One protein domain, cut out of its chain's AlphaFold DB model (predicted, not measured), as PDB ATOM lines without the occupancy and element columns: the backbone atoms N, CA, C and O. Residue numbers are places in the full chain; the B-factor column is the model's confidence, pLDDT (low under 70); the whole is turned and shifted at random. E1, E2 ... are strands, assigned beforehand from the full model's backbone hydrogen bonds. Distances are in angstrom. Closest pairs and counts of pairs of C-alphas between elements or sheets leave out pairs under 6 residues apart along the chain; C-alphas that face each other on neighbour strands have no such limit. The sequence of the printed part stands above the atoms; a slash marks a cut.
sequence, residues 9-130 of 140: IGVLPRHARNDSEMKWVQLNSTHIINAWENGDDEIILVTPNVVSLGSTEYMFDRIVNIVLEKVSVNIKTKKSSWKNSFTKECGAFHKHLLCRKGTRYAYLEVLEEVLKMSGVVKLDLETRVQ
ATOM      1  N   ILE A   9     164.522 285.051 150.463       92.25
ATOM      2  CA  ILE A   9     163.614 286.009 151.089       92.25
ATOM      3  C   ILE A   9     164.392 286.835 152.113       92.25
ATOM      4  O   ILE A   9     165.318 286.330 152.756       92.25
ATOM      5  N   GLY A  10     164.038 288.110 152.234       93.75
ATOM      6  CA  GLY A  10     164.571 288.998 153.258       93.75
ATOM      7  C   GLY A  10     163.605 289.076 154.435       93.75
ATOM      8  O   GLY A  10     162.422 289.344 154.240       93.75
ATOM      9  N   VAL A  11     164.105 288.840 155.644       93.56
ATOM     10  CA  VAL A  11     163.374 289.074 156.892       93.56
ATOM     11  C   VAL A  11     163.986 290.293 157.572       93.56
ATOM     12  O   VAL A  11     165.154 290.253 157.961       93.56
ATOM     13  N   LEU A  12     163.201 291.357 157.723       94.62
ATOM     14  CA  LEU A  12     163.610 292.593 158.385       94.62
ATOM     15  C   LEU A  12     162.700 292.855 159.590       94.62
ATOM     16  O   LEU A  12     161.476 292.800 159.428       94.62
ATOM     17  N   PRO A  13     163.250 293.155 160.781       92.12
ATOM     18  CA  PRO A  13     162.444 293.624 161.898       92.12
ATOM     19  C   PRO A  13     161.611 294.845 161.500       92.12
ATOM     20  O   PRO A  13     162.107 295.767 160.855       92.12
ATOM     21  N   ARG A  14     160.345 294.886 161.925       91.50
ATOM     22  CA  ARG A  14     159.409 295.968 161.569       91.50
ATOM     23  C   ARG A  14     159.912 297.368 161.949       91.50
ATOM     24  O   ARG A  14     159.534 298.345 161.314       91.50
ATOM     25  N   HIS A  15     160.739 297.448 162.987       94.56
ATOM     26  CA  HIS A  15     161.303 298.686 163.523       94.56
ATOM     27  C   HIS A  15     162.823 298.779 163.323       94.56
ATOM     28  O   HIS A  15     163.496 299.468 164.088       94.56
ATOM     29  N   ALA A  16     163.364 298.071 162.325       95.81
ATOM     30  CA  ALA A  16     164.778 298.154 161.982       95.81
ATOM     31  C   ALA A  16     165.168 299.591 161.615       95.81
ATOM     32  O   ALA A  16     164.415 300.307 160.949       95.81
ATOM     33  N   ARG A  17     166.362 300.015 162.035       96.62
ATOM     34  CA  ARG A  17     166.875 301.365 161.739       96.62
ATOM     35  C   ARG A  17     167.500 301.460 160.353       96.62
ATOM     36  O   ARG A  17     167.598 302.552 159.801       96.62
ATOM     37  N   ASN A  18     167.966 300.334 159.827       95.88
ATOM     38  CA  ASN A  18     168.603 300.225 158.523       95.88
ATOM     39  C   ASN A  18     168.548 298.773 158.020       95.88
ATOM     40  O   ASN A  18     168.013 297.873 158.668       95.88
ATOM     41  N   ASP A  19     169.109 298.552 156.838       95.25
ATOM     42  CA  ASP A  19     169.148 297.267 156.146       95.25
ATOM     43  C   ASP A  19     170.156 296.262 156.724       95.25
ATOM     44  O   ASP A  19     170.080 295.078 156.397       95.25
ATOM     45  N   SER A  20     171.060 296.676 157.617       95.50
ATOM     46  CA  SER A  20     172.034 295.768 158.235       95.50
ATOM     47  C   SER A  20     171.372 294.739 159.159       95.50
ATOM     48  O   SER A  20     171.949 293.689 159.440       95.50
ATOM     49  N   GLU A  21     170.136 294.997 159.593       94.00
ATOM     50  CA  GLU A  21     169.317 294.058 160.367       94.00
ATOM     51  C   GLU A  21     168.603 293.012 159.485       94.00
ATOM     52  O   GLU A  21     167.993 292.071 160.006       94.00
ATOM     53  N   MET A  22     168.683 293.143 158.152       95.19
ATOM     54  CA  MET A  22     168.079 292.216 157.196       95.19
ATOM     55  C   MET A  22     168.732 290.835 157.282       95.19
ATOM     56  O   MET A  22     169.949 290.665 157.160       95.19
ATOM     57  N   LYS A  23     167.902 289.801 157.396       94.19
ATOM     58  CA  LYS A  23     168.335 288.403 157.382       94.19
ATOM     59  C   LYS A  23     167.852 287.733 156.106       94.19
ATOM     60  O   LYS A  23     166.659 287.542 155.897       94.19
ATOM     61  N   TRP A  24     168.802 287.347 155.259       94.75
ATOM     62  CA  TRP A  24     168.525 286.591 154.042       94.75
ATOM     63  C   TRP A  24     168.392 285.101 154.342       94.75
ATOM     64  O   TRP A  24     169.311 284.496 154.897       94.75
ATOM     65  N   VAL A  25     167.275 284.513 153.923       93.94
ATOM     66  CA  VAL A  25     166.991 283.081 154.046       93.94
ATOM     67  C   VAL A  25     166.780 282.505 152.658       93.94
ATOM     68  O   VAL A  25     166.035 283.063 151.854       93.94
ATOM     69  N   GLN A  26     167.439 281.389 152.358       91.69
ATOM     70  CA  GLN A  26     167.211 280.672 151.110       91.69
ATOM     71  C   GLN A  26     165.828 280.020 151.130       91.69
ATOM     72  O   GLN A  26     165.521 279.202 151.999       91.69
ATOM     73  N   LEU A  27     164.995 280.404 150.169       88.81
ATOM     74  CA  LEU A  27     163.665 279.851 149.973       88.81
ATOM     75  C   LEU A  27     163.237 280.108 148.530       88.81
ATOM     76  O   LEU A  27     163.204 281.256 148.083       88.81
ATOM     77  N   ASN A  28     162.886 279.035 147.828       85.12
ATOM     78  CA  ASN A  28     162.346 279.103 146.478       85.12
ATOM     79  C   ASN A  28     160.816 279.103 146.573       85.12
ATOM     80  O   ASN A  28     160.205 278.055 146.757       85.12
ATOM     81  N   SER A  29     160.205 280.281 146.506       80.94
ATOM     82  CA  SER A  29     158.751 280.457 146.588       80.94
ATOM     83  C   SER A  29     158.304 281.511 145.581       80.94
ATOM     84  O   SER A  29     158.918 282.564 145.460       80.94
ATOM     85  N   THR A  30     157.225 281.255 144.847       75.31
ATOM     86  CA  THR A  30     156.730 282.219 143.848       75.31
ATOM     87  C   THR A  30     155.898 283.338 144.470       75.31
ATOM     88  O   THR A  30     155.898 284.451 143.960       75.31
ATOM     89  N   HIS A  31     155.191 283.056 145.565       78.81
ATOM     90  CA  HIS A  31     154.340 284.006 146.280       78.81
ATOM     91  C   HIS A  31     154.346 283.658 147.764       78.81
ATOM     92  O   HIS A  31     154.291 282.485 148.112       78.81
ATOM     93  N   ILE A  32     154.328 284.658 148.641       83.44
ATOM     94  CA  ILE A  32     154.053 284.444 150.063       83.44
ATOM     95  C   ILE A  32     152.603 284.833 150.287       83.44
ATOM     96  O   ILE A  32     152.212 285.966 150.031       83.44
ATOM     97  N   ILE A  33     151.809 283.862 150.719       76.25
ATOM     98  CA  ILE A  33     150.380 284.036 150.936       76.25
ATOM     99  C   ILE A  33     150.143 284.570 152.352       76.25
ATOM    100  O   ILE A  33     149.434 285.541 152.560       76.25
ATOM    101  N   ASN A  34     150.800 283.987 153.345       78.56
ATOM    102  CA  ASN A  34     150.751 284.495 154.709       78.56
ATOM    103  C   ASN A  34     152.107 284.299 155.385       78.56
ATOM    104  O   ASN A  34     152.863 283.404 155.013       78.56
ATOM    105  N   ALA A  35     152.389 285.126 156.383       85.94
ATOM    106  CA  ALA A  35     153.469 284.973 157.326       85.94
ATOM    107  C   ALA A  35     152.987 285.303 158.749       85.94
ATOM    108  O   ALA A  35     152.290 286.294 158.965       85.94
ATOM    109  N   TRP A  36     153.398 284.516 159.739       85.88
ATOM    110  CA  TRP A  36     153.247 284.889 161.146       85.88
ATOM    111  C   TRP A  36     154.418 284.408 161.993       85.88
ATOM    112  O   TRP A  36     155.087 283.431 161.665       85.88
ATOM    113  N   GLU A  37     154.633 285.087 163.114       89.56
ATOM    114  CA  GLU A  37     155.634 284.723 164.115       89.56
ATOM    115  C   GLU A  37     155.188 283.488 164.914       89.56
ATOM    116  O   GLU A  37     154.033 283.373 165.354       89.56
ATOM    117  N   ASN A  38     156.120 282.563 165.126       87.50
ATOM    118  CA  ASN A  38     155.960 281.401 165.987       87.50
ATOM    119  C   ASN A  38     157.039 281.399 167.076       87.50
ATOM    120  O   ASN A  38     158.037 280.690 166.996       87.50
ATOM    121  N   GLY A  39     156.824 282.227 168.099       88.19
ATOM    122  CA  GLY A  39     157.861 282.559 169.076       88.19
ATOM    123  C   GLY A  39     158.856 283.571 168.505       88.19
ATOM    124  O   GLY A  39     158.588 284.197 167.481       88.19
ATOM    125  N   ASP A  40     160.002 283.715 169.164       88.19
ATOM    126  CA  ASP A  40     160.935 284.817 168.884       88.19
ATOM    127  C   ASP A  40     161.845 284.565 167.670       88.19
ATOM    128  O   ASP A  40     162.346 285.497 167.042       88.19
ATOM    129  N   ASP A  41     162.071 283.294 167.328       91.88
ATOM    130  CA  ASP A  41     163.106 282.887 166.370       91.88
ATOM    131  C   ASP A  41     162.567 282.204 165.114       91.88
ATOM    132  O   ASP A  41     163.356 281.795 164.258       91.88
ATOM    133  N   GLU A  42     161.253 282.038 164.994       93.00
ATOM    134  CA  GLU A  42     160.636 281.310 163.889       93.00
ATOM    135  C   GLU A  42     159.507 282.122 163.255       93.00
ATOM    136  O   GLU A  42     158.654 282.689 163.932       93.00
ATOM    137  N   ILE A  43     159.487 282.144 161.926       91.94
ATOM    138  CA  ILE A  43     158.380 282.660 161.125       91.94
ATOM    139  C   ILE A  43     157.796 281.486 160.359       91.94
ATOM    140  O   ILE A  43     158.522 280.741 159.702       91.94
ATOM    141  N   ILE A  44     156.481 281.330 160.412       88.75
ATOM    142  CA  ILE A  44     155.765 280.397 159.554       88.75
ATOM    143  C   ILE A  44     155.254 281.162 158.348       88.75
ATOM    144  O   ILE A  44     154.515 282.132 158.488       88.75
ATOM    145  N   LEU A  45     155.629 280.696 157.166       88.12
ATOM    146  CA  LEU A  45     155.108 281.147 155.891       88.12
ATOM    147  C   LEU A  45     154.100 280.129 155.377       88.12
ATOM    148  O   LEU A  45     154.310 278.923 155.481       88.12
ATOM    149  N   VAL A  46     153.031 280.613 154.769       81.06
ATOM    150  CA  VAL A  46     152.159 279.814 153.915       81.06
ATOM    151  C   VAL A  46     152.487 280.209 152.494       81.06
ATOM    152  O   VAL A  46     152.358 281.378 152.122       81.06
ATOM    153  N   THR A  47     152.970 279.248 151.719       80.38
ATOM    154  CA  THR A  47     153.415 279.490 150.354       80.38
ATOM    155  C   THR A  47     153.071 278.314 149.444       80.38
ATOM    156  O   THR A  47     153.193 277.161 149.853       80.38
ATOM    157  N   PRO A  48     152.675 278.582 148.193       78.19
ATOM    158  CA  PRO A  48     152.664 277.589 147.132       78.19
ATOM    159  C   PRO A  48     154.061 277.018 146.871       78.19
ATOM    160  O   PRO A  48     155.030 277.774 146.748       78.19
ATOM    161  N   ASN A  49     154.130 275.705 146.700       78.38
ATOM    162  CA  ASN A  49     155.280 274.977 146.186       78.38
ATOM    163  C   ASN A  49     154.937 274.377 144.822       78.38
ATOM    164  O   ASN A  49     153.934 273.673 144.703       78.38
ATOM    165  N   VAL A  50     155.742 274.670 143.798       77.25
ATOM    166  CA  VAL A  50     155.532 274.107 142.459       77.25
ATOM    167  C   VAL A  50     156.088 272.696 142.436       77.25
ATOM    168  O   VAL A  50     157.299 272.511 142.380       77.25
ATOM    169  N   VAL A  51     155.196 271.712 142.500       78.12
ATOM    170  CA  VAL A  51     155.570 270.295 142.545       78.12
ATOM    171  C   VAL A  51     155.909 269.800 141.147       78.12
ATOM    172  O   VAL A  51     156.902 269.098 140.963       78.12
ATOM    173  N   SER A  52     155.119 270.192 140.147       75.88
ATOM    174  CA  SER A  52     155.429 269.901 138.752       75.88
ATOM    175  C   SER A  52     154.844 270.937 137.800       75.88
ATOM    176  O   SER A  52     153.887 271.648 138.111       75.88
ATOM    177  N   LEU A  53     155.459 271.023 136.627       77.81
ATOM    178  CA  LEU A  53     155.027 271.859 135.521       77.81
ATOM    179  C   LEU A  53     155.029 270.987 134.265       77.81
ATOM    180  O   LEU A  53     156.038 270.343 133.970       77.81
ATOM    181  N   GLY A  54     153.906 270.958 133.555       75.94
ATOM    182  CA  GLY A  54     153.744 270.202 132.323       75.94
ATOM    183  C   GLY A  54     154.771 270.598 131.264       75.94
ATOM    184  O   GLY A  54     155.251 271.734 131.215       75.94
ATOM    185  N   SER A  55     155.124 269.642 130.410       75.50
ATOM    186  CA  SER A  55     156.071 269.838 129.317       75.50
ATOM    187  C   SER A  55     155.327 270.088 128.006       75.50
ATOM    188  O   SER A  55     155.119 269.168 127.221       75.50
ATOM    189  N   THR A  56     154.926 271.334 127.771       78.94
ATOM    190  CA  THR A  56     154.416 271.799 126.471       78.94
ATOM    191  C   THR A  56     155.328 272.897 125.921       78.94
ATOM    192  O   THR A  56     156.079 273.535 126.670       78.94
ATOM    193  N   GLU A  57     155.304 273.108 124.606       79.44
ATOM    194  CA  GLU A  57     156.093 274.159 123.948       79.44
ATOM    195  C   GLU A  57     155.679 275.560 124.430       79.44
ATOM    196  O   GLU A  57     156.529 276.401 124.723       79.44
ATOM    197  N   TYR A  58     154.375 275.769 124.628       81.31
ATOM    198  CA  TYR A  58     153.800 277.035 125.066       81.31
ATOM    199  C   TYR A  58     153.650 277.088 126.585       81.31
ATOM    200  O   TYR A  58     152.995 276.250 127.191       81.31
ATOM    201  N   MET A  59     154.237 278.109 127.214       80.00
ATOM    202  CA  MET A  59     154.224 278.271 128.675       80.00
ATOM    203  C   MET A  59     152.818 278.334 129.281       80.00
ATOM    204  O   MET A  59     152.642 277.852 130.397       80.00
ATOM    205  N   PHE A  60     151.854 278.931 128.574       81.56
ATOM    206  CA  PHE A  60     150.491 279.124 129.073       81.56
ATOM    207  C   PHE A  60     149.654 277.848 129.025       81.56
ATOM    208  O   PHE A  60     148.869 277.636 129.935       81.56
ATOM    209  N   ASP A  61     149.934 276.941 128.090       81.38
ATOM    210  CA  ASP A  61     149.221 275.662 127.952       81.38
ATOM    211  C   ASP A  61     149.741 274.596 128.938       81.38
ATOM    212  O   ASP A  61     149.383 273.419 128.881       81.38
ATOM    213  N   ARG A  62     150.679 274.964 129.820       78.69
ATOM    214  CA  ARG A  62     151.257 274.029 130.785       78.69
ATOM    215  C   ARG A  62     150.298 273.827 131.942       78.69
ATOM    216  O   ARG A  62     149.991 274.762 132.680       78.69
ATOM    217  N   ILE A  63     149.945 272.571 132.182       77.00
ATOM    218  CA  ILE A  63     149.316 272.162 133.436       77.00
ATOM    219  C   ILE A  63     150.324 272.387 134.566       77.00
ATOM    220  O   ILE A  63     151.480 271.960 134.478       77.00
ATOM    221  N   VAL A  64     149.904 273.067 135.629       72.50
ATOM    222  CA  VAL A  64     150.767 273.385 136.766       72.50
ATOM    223  C   VAL A  64     150.211 272.754 138.038       72.50
ATOM    224  O   VAL A  64     149.076 273.002 138.429       72.50
ATOM    225  N   ASN A  65     151.026 271.926 138.693       72.25
ATOM    226  CA  ASN A  65     150.667 271.306 139.963       72.25
ATOM    227  C   ASN A  65     151.402 272.004 141.087       72.25
ATOM    228  O   ASN A  65     152.635 271.968 141.175       72.25
ATOM    229  N   ILE A  66     150.636 272.625 141.969       72.88
ATOM    230  CA  ILE A  66     151.176 273.381 143.084       72.88
ATOM    231  C   ILE A  66     150.413 272.994 144.327       72.88
ATOM    232  O   ILE A  66     149.197 272.834 144.316       72.88
ATOM    233  N   VAL A  67     151.159 272.847 145.409       74.38
ATOM    234  CA  VAL A  67     150.611 272.506 146.712       74.38
ATOM    235  C   VAL A  67     150.808 273.692 147.631       74.38
ATOM    236  O   VAL A  67     151.859 274.334 147.629       74.38
ATOM    237  N   LEU A  68     149.780 274.009 148.413       74.69
ATOM    238  CA  LEU A  68     149.911 274.995 149.468       74.69
ATOM    239  C   LEU A  68     150.564 274.342 150.684       74.69
ATOM    240  O   LEU A  68     150.035 273.374 151.237       74.69
ATOM    241  N   GLU A  69     151.693 274.886 151.125       78.12
ATOM    242  CA  GLU A  69     152.466 274.317 152.223       78.12
ATOM    243  C   GLU A  69     152.828 275.364 153.276       78.12
ATOM    244  O   GLU A  69     152.915 276.568 153.006       78.12
ATOM    245  N   LYS A  70     153.054 274.881 154.502       84.56
ATOM    246  CA  LYS A  70     153.673 275.664 155.573       84.56
ATOM    247  C   LYS A  70     155.188 275.502 155.519       84.56
ATOM    248  O   LYS A  70     155.702 274.385 155.603       84.56
ATOM    249  N   VAL A  71     155.893 276.623 155.483       89.81
ATOM    250  CA  VAL A  71     157.349 276.698 155.595       89.81
ATOM    251  C   VAL A  71     157.705 277.364 156.908       89.81
ATOM    252  O   VAL A  71     157.308 278.493 157.166       89.81
ATOM    253  N   SER A  72     158.481 276.677 157.730       92.00
ATOM    254  CA  SER A  72     159.131 277.277 158.887       92.00
ATOM    255  C   SER A  72     160.436 277.926 158.453       92.00
ATOM    256  O   SER A  72     161.236 277.317 157.742       92.00
ATOM    257  N   VAL A  73     160.652 279.156 158.895       94.31
ATOM    258  CA  VAL A  73     161.874 279.924 158.700       94.31
ATOM    259  C   VAL A  73     162.453 280.234 160.065       94.31
ATOM    260  O   VAL A  73     161.887 281.019 160.820       94.31
ATOM    261  N   ASN A  74     163.603 279.644 160.372       94.00
ATOM    262  CA  ASN A  74     164.320 279.941 161.599       94.00
ATOM    263  C   ASN A  74     165.267 281.127 161.372       94.00
ATOM    264  O   ASN A  74     166.236 281.050 160.613       94.00
ATOM    265  N   ILE A  75     164.982 282.229 162.055       91.12
ATOM    266  CA  ILE A  75     165.648 283.519 161.894       91.12
ATOM    267  C   ILE A  75     167.101 283.467 162.399       91.12
ATOM    268  O   ILE A  75     167.981 284.090 161.799       91.12
ATOM    269  N   LYS A  76     167.379 282.725 163.482       90.62
ATOM    270  CA  LYS A  76     168.736 282.592 164.050       90.62
ATOM    271  C   LYS A  76     169.666 281.811 163.125       90.62
ATOM    272  O   LYS A  76     170.769 282.256 162.826       90.62
ATOM    273  N   THR A  77     169.203 280.660 162.649       93.44
ATOM    274  CA  THR A  77     169.987 279.749 161.799       93.44
ATOM    275  C   THR A  77     169.942 280.116 160.317       93.44
ATOM    276  O   THR A  77     170.751 279.602 159.547       93.44
ATOM    277  N   LYS A  78     169.012 280.994 159.911       92.31
ATOM    278  CA  LYS A  78     168.739 281.380 158.516       92.31
ATOM    279  C   LYS A  78     168.372 280.189 157.620       92.31
ATOM    280  O   LYS A  78     168.649 280.201 156.420       92.31
ATOM    281  N   LYS A  79     167.756 279.155 158.200       93.06
ATOM    282  CA  LYS A  79     167.318 277.944 157.491       93.06
ATOM    283  C   LYS A  79     165.802 277.913 157.358       93.06
ATOM    284  O   LYS A  79     165.084 278.347 158.257       93.06
ATOM    285  N   SER A  80     165.334 277.371 156.239       91.94
ATOM    286  CA  SER A  80     163.923 277.095 155.983       91.94
ATOM    287  C   SER A  80     163.662 275.585 155.989       91.94
ATOM    288  O   SER A  80     164.540 274.789 155.654       91.94
ATOM    289  N   SER A  81     162.465 275.181 156.410       90.00
ATOM    290  CA  SER A  81     162.008 273.789 156.394       90.00
ATOM    291  C   SER A  81     160.530 273.715 156.019       90.00
ATOM    292  O   SER A  81     159.692 274.391 156.616       90.00
ATOM    293  N   TRP A  82     160.207 272.895 155.024       84.81
ATOM    294  CA  TRP A  82     158.829 272.597 154.634       84.81
ATOM    295  C   TRP A  82     158.255 271.609 155.651       84.81
ATOM    296  O   TRP A  82     158.857 270.565 155.891       84.81
ATOM    297  N   LYS A  83     157.161 271.975 156.328       70.94
ATOM    298  CA  LYS A  83     156.670 271.219 157.494       70.94
ATOM    299  C   LYS A  83     155.459 270.348 157.184       70.94
ATOM    300  O   LYS A  83     155.433 269.233 157.678       70.94
ATOM    301  N   ASN A  84     154.472 270.845 156.431       63.47
ATOM    302  CA  ASN A  84     153.240 270.119 156.088       63.47
ATOM    303  C   ASN A  84     152.530 270.756 154.879       63.47
ATOM    304  O   ASN A  84     152.461 271.988 154.789       63.47
ATOM    305  N   SER A  85     151.916 269.924 154.035       56.41
ATOM    306  CA  SER A  85     150.941 270.338 153.024       56.41
ATOM    307  C   SER A  85     149.536 270.441 153.630       56.41
ATOM    308  O   SER A  85     149.147 269.636 154.480       56.41
ATOM    309  N   PHE A  86     148.755 271.447 153.223       55.81
ATOM    310  CA  PHE A  86     147.347 271.557 153.642       55.81
ATOM    311  C   PHE A  86     146.456 270.493 152.975       55.81
ATOM    312  O   PHE A  86     145.378 270.179 153.479       55.81
ATOM    313  N   THR A  87     146.926 269.902 151.877       48.34
ATOM    314  CA  THR A  87     146.245 268.878 151.084       48.34
ATOM    315  C   THR A  87     147.203 267.715 150.812       48.34
ATOM    316  O   THR A  87     148.380 267.925 150.518       48.34
ATOM    317  N   LYS A  88     146.729 266.473 150.986       36.28
ATOM    318  CA  LYS A  88     147.524 265.253 150.742       36.28
ATOM    319  C   LYS A  88     147.101 264.503 149.479       36.28
ATOM    320  O   LYS A  88     147.944 263.867 148.869       36.28
ATOM    321  N   GLU A  89     145.845 264.622 149.064       34.94
ATOM    322  CA  GLU A  89     145.284 263.900 147.922       34.94
ATOM    323  C   GLU A  89     144.205 264.772 147.289       34.94
ATOM    324  O   GLU A  89     143.218 265.094 147.946       34.94
ATOM    325  N   CYS A  90     144.464 265.224 146.065       31.48
ATOM    326  CA  CYS A  90     143.522 265.596 145.001       31.48
ATOM    327  C   CYS A  90     144.254 266.552 144.059       31.48
ATOM    328  O   CYS A  90     144.817 267.561 144.494       31.48
ATOM    329  N   GLY A  91     144.292 266.186 142.778       30.92
ATOM    330  CA  GLY A  91     144.879 266.996 141.721       30.92
ATOM    331  C   GLY A  91     144.250 268.390 141.680       30.92
ATOM    332  O   GLY A  91     143.036 268.519 141.785       30.92
ATOM    333  N   ALA A  92     145.116 269.390 141.517       37.03
ATOM    334  CA  ALA A  92     144.830 270.805 141.271       37.03
ATOM    335  C   ALA A  92     144.139 271.604 142.393       37.03
ATOM    336  O   ALA A  92     142.927 271.563 142.496       37.03
ATOM    337  N   PHE A  93     144.882 272.466 143.115       38.00
ATOM    338  CA  PHE A  93     144.327 273.682 143.754       38.00
ATOM    339  C   PHE A  93     145.370 274.808 143.908       38.00
ATOM    340  O   PHE A  93     146.545 274.544 144.166       38.00
ATOM    341  N   HIS A  94     144.931 276.072 143.768       44.06
ATOM    342  CA  HIS A  94     145.786 277.266 143.677       44.06
ATOM    343  C   HIS A  94     145.298 278.526 144.435       44.06
ATOM    344  O   HIS A  94     144.695 278.347 145.462       44.06
ATOM    345  N   LYS A  95     145.735 279.775 144.168       42.44
ATOM    346  CA  LYS A  95     146.146 280.777 145.204       42.44
ATOM    347  C   LYS A  95     145.182 281.947 145.493       42.44
ATOM    348  O   LYS A  95     144.627 282.510 144.565       42.44
ATOM    349  N   HIS A  96     145.116 282.381 146.760       33.88
ATOM    350  CA  HIS A  96     145.433 283.713 147.334       33.88
ATOM    351  C   HIS A  96     144.930 283.769 148.789       33.88
ATOM    352  O   HIS A  96     143.802 283.428 149.054       33.88
ATOM    353  N   LEU A  97     145.705 284.189 149.786       41.44
ATOM    354  CA  LEU A  97     145.139 284.457 151.120       41.44
ATOM    355  C   LEU A  97     145.751 285.677 151.718       41.44
ATOM    356  O   LEU A  97     146.948 285.879 151.613       41.44
ATOM    357  N   LEU A  98     144.922 286.427 152.417       36.19
ATOM    358  CA  LEU A  98     145.365 287.310 153.468       36.19
ATOM    359  C   LEU A  98     144.997 286.593 154.755       36.19
ATOM    360  O   LEU A  98     143.844 286.595 155.172       36.19
ATOM    361  N   CYS A  99     145.970 285.922 155.350       39.25
ATOM    362  CA  CYS A  99     145.785 285.326 156.658       39.25
ATOM    363  C   CYS A  99     146.692 286.072 157.652       39.25
ATOM    364  O   CYS A  99     147.747 286.567 157.294       39.25
ATOM    365  N   ARG A 100     146.265 286.210 158.900       50.53
ATOM    366  CA  ARG A 100     147.053 286.522 160.105       50.53
ATOM    367  C   ARG A 100     147.059 285.252 160.976       50.53
ATOM    368  O   ARG A 100     146.281 284.333 160.707       50.53
ATOM    369  N   LYS A 101     147.892 285.147 162.021       53.88
ATOM    370  CA  LYS A 101     147.778 284.043 163.006       53.88
ATOM    371  C   LYS A 101     146.321 283.960 163.505       53.88
ATOM    372  O   LYS A 101     145.792 284.972 163.955       53.88
ATOM    373  N   GLY A 102     145.680 282.796 163.361       58.28
ATOM    374  CA  GLY A 102     144.250 282.598 163.658       58.28
ATOM    375  C   GLY A 102     143.293 282.782 162.471       58.28
ATOM    376  O   GLY A 102     142.083 282.807 162.663       58.28
ATOM    377  N   THR A 103     143.794 282.921 161.239       65.00
ATOM    378  CA  THR A 103     142.899 282.896 160.073       65.00
ATOM    379  C   THR A 103     142.533 281.470 159.736       65.00
ATOM    380  O   THR A 103     143.388 280.671 159.359       65.00
ATOM    381  N   ARG A 104     141.245 281.188 159.880       70.50
ATOM    382  CA  ARG A 104     140.659 279.881 159.632       70.50
ATOM    383  C   ARG A 104     140.348 279.647 158.163       70.50
ATOM    384  O   ARG A 104     140.550 278.547 157.673       70.50
ATOM    385  N   TYR A 105     139.871 280.669 157.456       71.75
ATOM    386  CA  TYR A 105     139.362 280.498 156.098       71.75
ATOM    387  C   TYR A 105     140.229 281.108 155.029       71.75
ATOM    388  O   TYR A 105     140.937 282.089 155.253       71.75
ATOM    389  N   ALA A 106     140.094 280.519 153.847       70.62
ATOM    390  CA  ALA A 106     140.978 280.787 152.762       70.62
ATOM    391  C   ALA A 106     140.339 280.763 151.374       70.62
ATOM    392  O   ALA A 106     139.865 279.721 150.975       70.62
ATOM    393  N   TYR A 107     140.351 281.860 150.615       70.75
ATOM    394  CA  TYR A 107     139.716 281.923 149.291       70.75
ATOM    395  C   TYR A 107     140.744 281.829 148.173       70.75
ATOM    396  O   TYR A 107     141.578 282.695 148.047       70.75
ATOM    397  N   LEU A 108     140.711 280.781 147.371       72.19
ATOM    398  CA  LEU A 108     141.829 280.331 146.552       72.19
ATOM    399  C   LEU A 108     141.397 280.127 145.098       72.19
ATOM    400  O   LEU A 108     140.374 279.501 144.867       72.19
ATOM    401  N   GLU A 109     142.159 280.599 144.114       69.25
ATOM    402  CA  GLU A 109     141.859 280.343 142.694       69.25
ATOM    403  C   GLU A 109     142.108 278.876 142.302       69.25
ATOM    404  O   GLU A 109     143.070 278.250 142.750       69.25
ATOM    405  N   VAL A 110     141.285 278.332 141.410       72.50
ATOM    406  CA  VAL A 110     141.527 277.038 140.755       72.50
ATOM    407  C   VAL A 110     142.141 277.312 139.389       72.50
ATOM    408  O   VAL A 110     141.535 278.006 138.574       72.50
ATOM    409  N   LEU A 111     143.353 276.805 139.157       70.69
ATOM    410  CA  LEU A 111     144.047 276.931 137.874       70.69
ATOM    411  C   LEU A 111     143.931 275.622 137.098       70.69
ATOM    412  O   LEU A 111     144.239 274.562 137.642       70.69
ATOM    413  N   GLU A 112     143.535 275.717 135.833       70.06
ATOM    414  CA  GLU A 112     143.606 274.601 134.881       70.06
ATOM    415  C   GLU A 112     144.986 274.560 134.217       70.06
ATOM    416  O   GLU A 112     145.619 273.510 134.098       70.06
ATOM    417  N   GLU A 113     145.474 275.736 133.834       79.31
ATOM    418  CA  GLU A 113     146.737 275.946 133.135       79.31
ATOM    419  C   GLU A 113     147.423 277.198 133.700       79.31
ATOM    420  O   GLU A 113     146.870 277.933 134.530       79.31
ATOM    421  N   VAL A 114     148.652 277.472 133.265       76.56
ATOM    422  CA  VAL A 114     149.372 278.676 133.685       76.56
ATOM    423  C   VAL A 114     148.581 279.928 133.274       76.56
ATOM    424  O   VAL A 114     148.411 280.217 132.097       76.56
ATOM    425  N   LEU A 115     148.154 280.705 134.277       74.75
ATOM    426  CA  LEU A 115     147.335 281.927 134.165       74.75
ATOM    427  C   LEU A 115     145.879 281.735 133.701       74.75
ATOM    428  O   LEU A 115     145.165 282.732 133.581       74.75
ATOM    429  N   LYS A 116     145.405 280.500 133.509       78.38
ATOM    430  CA  LYS A 116     143.996 280.217 133.206       78.38
ATOM    431  C   LYS A 116     143.274 279.717 134.457       78.38
ATOM    432  O   LYS A 116     143.554 278.620 134.942       78.38
ATOM    433  N   MET A 117     142.345 280.525 134.968       75.44
ATOM    434  CA  MET A 117     141.529 280.184 136.139       75.44
ATOM    435  C   MET A 117     140.152 279.647 135.742       75.44
ATOM    436  O   MET A 117     139.533 280.162 134.813       75.44
ATOM    437  N   SER A 118     139.661 278.654 136.483       80.12
ATOM    438  CA  SER A 118     138.323 278.071 136.312       80.12
ATOM    439  C   SER A 118     137.356 278.410 137.446       80.12
ATOM    440  O   SER A 118     136.146 278.273 137.287       80.12
ATOM    441  N   GLY A 119     137.854 278.897 138.586       76.81
ATOM    442  CA  GLY A 119     137.001 279.278 139.708       76.81
ATOM    443  C   GLY A 119     137.764 279.672 140.967       76.81
ATOM    444  O   GLY A 119     138.973 279.902 140.937       76.81
ATOM    445  N   VAL A 120     137.039 279.739 142.086       73.44
ATOM    446  CA  VAL A 120     137.568 280.058 143.421       73.44
ATOM    447  C   VAL A 120     137.003 279.070 144.446       73.44
ATOM    448  O   VAL A 120     135.810 278.780 144.437       73.44
ATOM    449  N   VAL A 121     137.838 278.577 145.360       72.44
ATOM    450  CA  VAL A 121     137.468 277.668 146.456       72.44
ATOM    451  C   VAL A 121     137.676 278.320 147.817       72.44
ATOM    452  O   VAL A 121     138.602 279.103 148.000       72.44
ATOM    453  N   LYS A 122     136.838 277.976 148.801       73.50
ATOM    454  CA  LYS A 122     137.043 278.348 150.208       73.50
ATOM    455  C   LYS A 122     137.621 277.158 150.968       73.50
ATOM    456  O   LYS A 122     137.021 276.093 151.029       73.50
ATOM    457  N   LEU A 123     138.756 277.358 151.605       70.44
ATOM    458  CA  LEU A 123     139.509 276.368 152.350       70.44
ATOM    459  C   LEU A 123     139.407 276.658 153.844       70.44
ATOM    460  O   LEU A 123     139.562 277.802 154.263       70.44
ATOM    461  N   ASP A 124     139.158 275.628 154.648       71.44
ATOM    462  CA  ASP A 124     139.325 275.691 156.099       71.44
ATOM    463  C   ASP A 124     140.739 275.188 156.444       71.44
ATOM    464  O   ASP A 124     141.076 274.018 156.244       71.44
ATOM    465  N   LEU A 125     141.591 276.100 156.911       65.62
ATOM    466  CA  LEU A 125     142.986 275.856 157.272       65.62
ATOM    467  C   LEU A 125     143.135 275.083 158.594       65.62
ATOM    468  O   LEU A 125     144.253 274.672 158.922       65.62
ATOM    469  N   GLU A 126     142.040 274.893 159.338       68.25
ATOM    470  CA  GLU A 126     141.977 274.115 160.577       68.25
ATOM    471  C   GLU A 126     141.410 272.705 160.335       68.25
ATOM    472  O   GLU A 126     141.929 271.752 160.915       68.25
ATOM    473  N   THR A 127     140.409 272.540 159.452       55.88
ATOM    474  CA  THR A 127     139.678 271.258 159.282       55.88
ATOM    475  C   THR A 127     139.637 270.639 157.868       55.88
ATOM    476  O   THR A 127     138.920 269.661 157.680       55.88
ATOM    477  N   ARG A 128     140.462 271.090 156.905       52.88
ATOM    478  CA  ARG A 128     140.537 270.619 155.490       52.88
ATOM    479  C   ARG A 128     139.343 271.031 154.595       52.88
ATOM    480  O   ARG A 128     138.295 271.449 155.072       52.88
ATOM    481  N   VAL A 129     139.584 270.985 153.275       45.25
ATOM    482  CA  VAL A 129     138.799 271.555 152.151       45.25
ATOM    483  C   VAL A 129     137.352 271.033 152.099       45.25
ATOM    484  O   VAL A 129     137.140 269.826 152.137       45.25
ATOM    485  N   GLN A 130     136.375 271.927 151.903       35.59
ATOM    486  CA  GLN A 130     135.066 271.598 151.318       35.59
ATOM    487  C   GLN A 130     134.980 272.280 149.945       35.59
ATOM    488  O   GLN A 130     135.177 273.493 149.853       35.59
TER     489      GLN A 130
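This is residues 9 to 130 of the 140 residues of an uncharacterized protein of Theobroma cacao (UniProt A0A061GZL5). A strongly twisted antiparallel sheet of four strands, E3 to E6, makes the core; its two long inner strands, E4 and E5, are bent and run on past E3 and E6 as a two-stranded arm. A small hairpin, E1 and E2, sits near one end of E5, and a long hairpin, E7 and E8, comes near the other end. The printed part has 122 residues with no named helix and eight named strands, E1 to E8 in order along the chain; the sheet's order is E3, E4, E5, E6, and E1 with E2 and E7 with E8 make two further antiparallel sheets. The class is all strand, though under half of the residues, 59, are in named elements. The whole is only just compact, close to loose, with a radius of gyration of the C-alphas of 16.0 A and spans of 45 by 36 by 22 A.

E1, residues 9 to 11, and E2, residues 23 to 26, form a hairpin, with N 11 and O 23 2.9 A apart. E3, residues 34 to 37, E4, residues 42 to 53, E5, residues 64 to 74, and E6, residues 79 to 85, form a meander, each strand the antiparallel neighbour of the one before. N 36 and O 44 are 2.9 A apart between E3 and E4, N 45 and O 71 are 2.8 A apart between E4 and E5, and N 72 and O 81 are 2.8 A apart between E5 and E6. E4 bends by 52 degrees at residue 46 and E5 by 54 degrees at residue 68. The closest C-alphas of E2 and E6 are those of Val 25 and Lys 79, 6.2 A apart. E7, residues 105 to 113, and E8, residues 116 to 124, form a hairpin, with N 108 and O 121 2.8 A apart; E8 bends by 58 degrees at residue 119. The closest C-alphas of E5 and E7 are those of Val 64 and Glu 113, 6.0 A apart. E4 and E8 are apart.

E1 begins at C-alpha 9, (163.614, 286.009, 151.089). From first to last C-alpha E4 measures 30.4 A, E5 29.0 A, E6 18.6 A, E7 24.5 A and E8 23.8 A. E4 ends at C-alpha 53, (155.027, 271.859, 135.521), and E8 at C-alpha 124, (139.325, 275.691, 156.099).

The two C-alphas farthest apart, those of Arg 17 and Glu 57, are 47.8 A apart. The printed part has no cut. The links E1 to E2 and E6 to E7 are long. The mean pLDDT of the printed part is 75.4; residues 84 to 103, residue 109 and residues 125 to 130 are under 70.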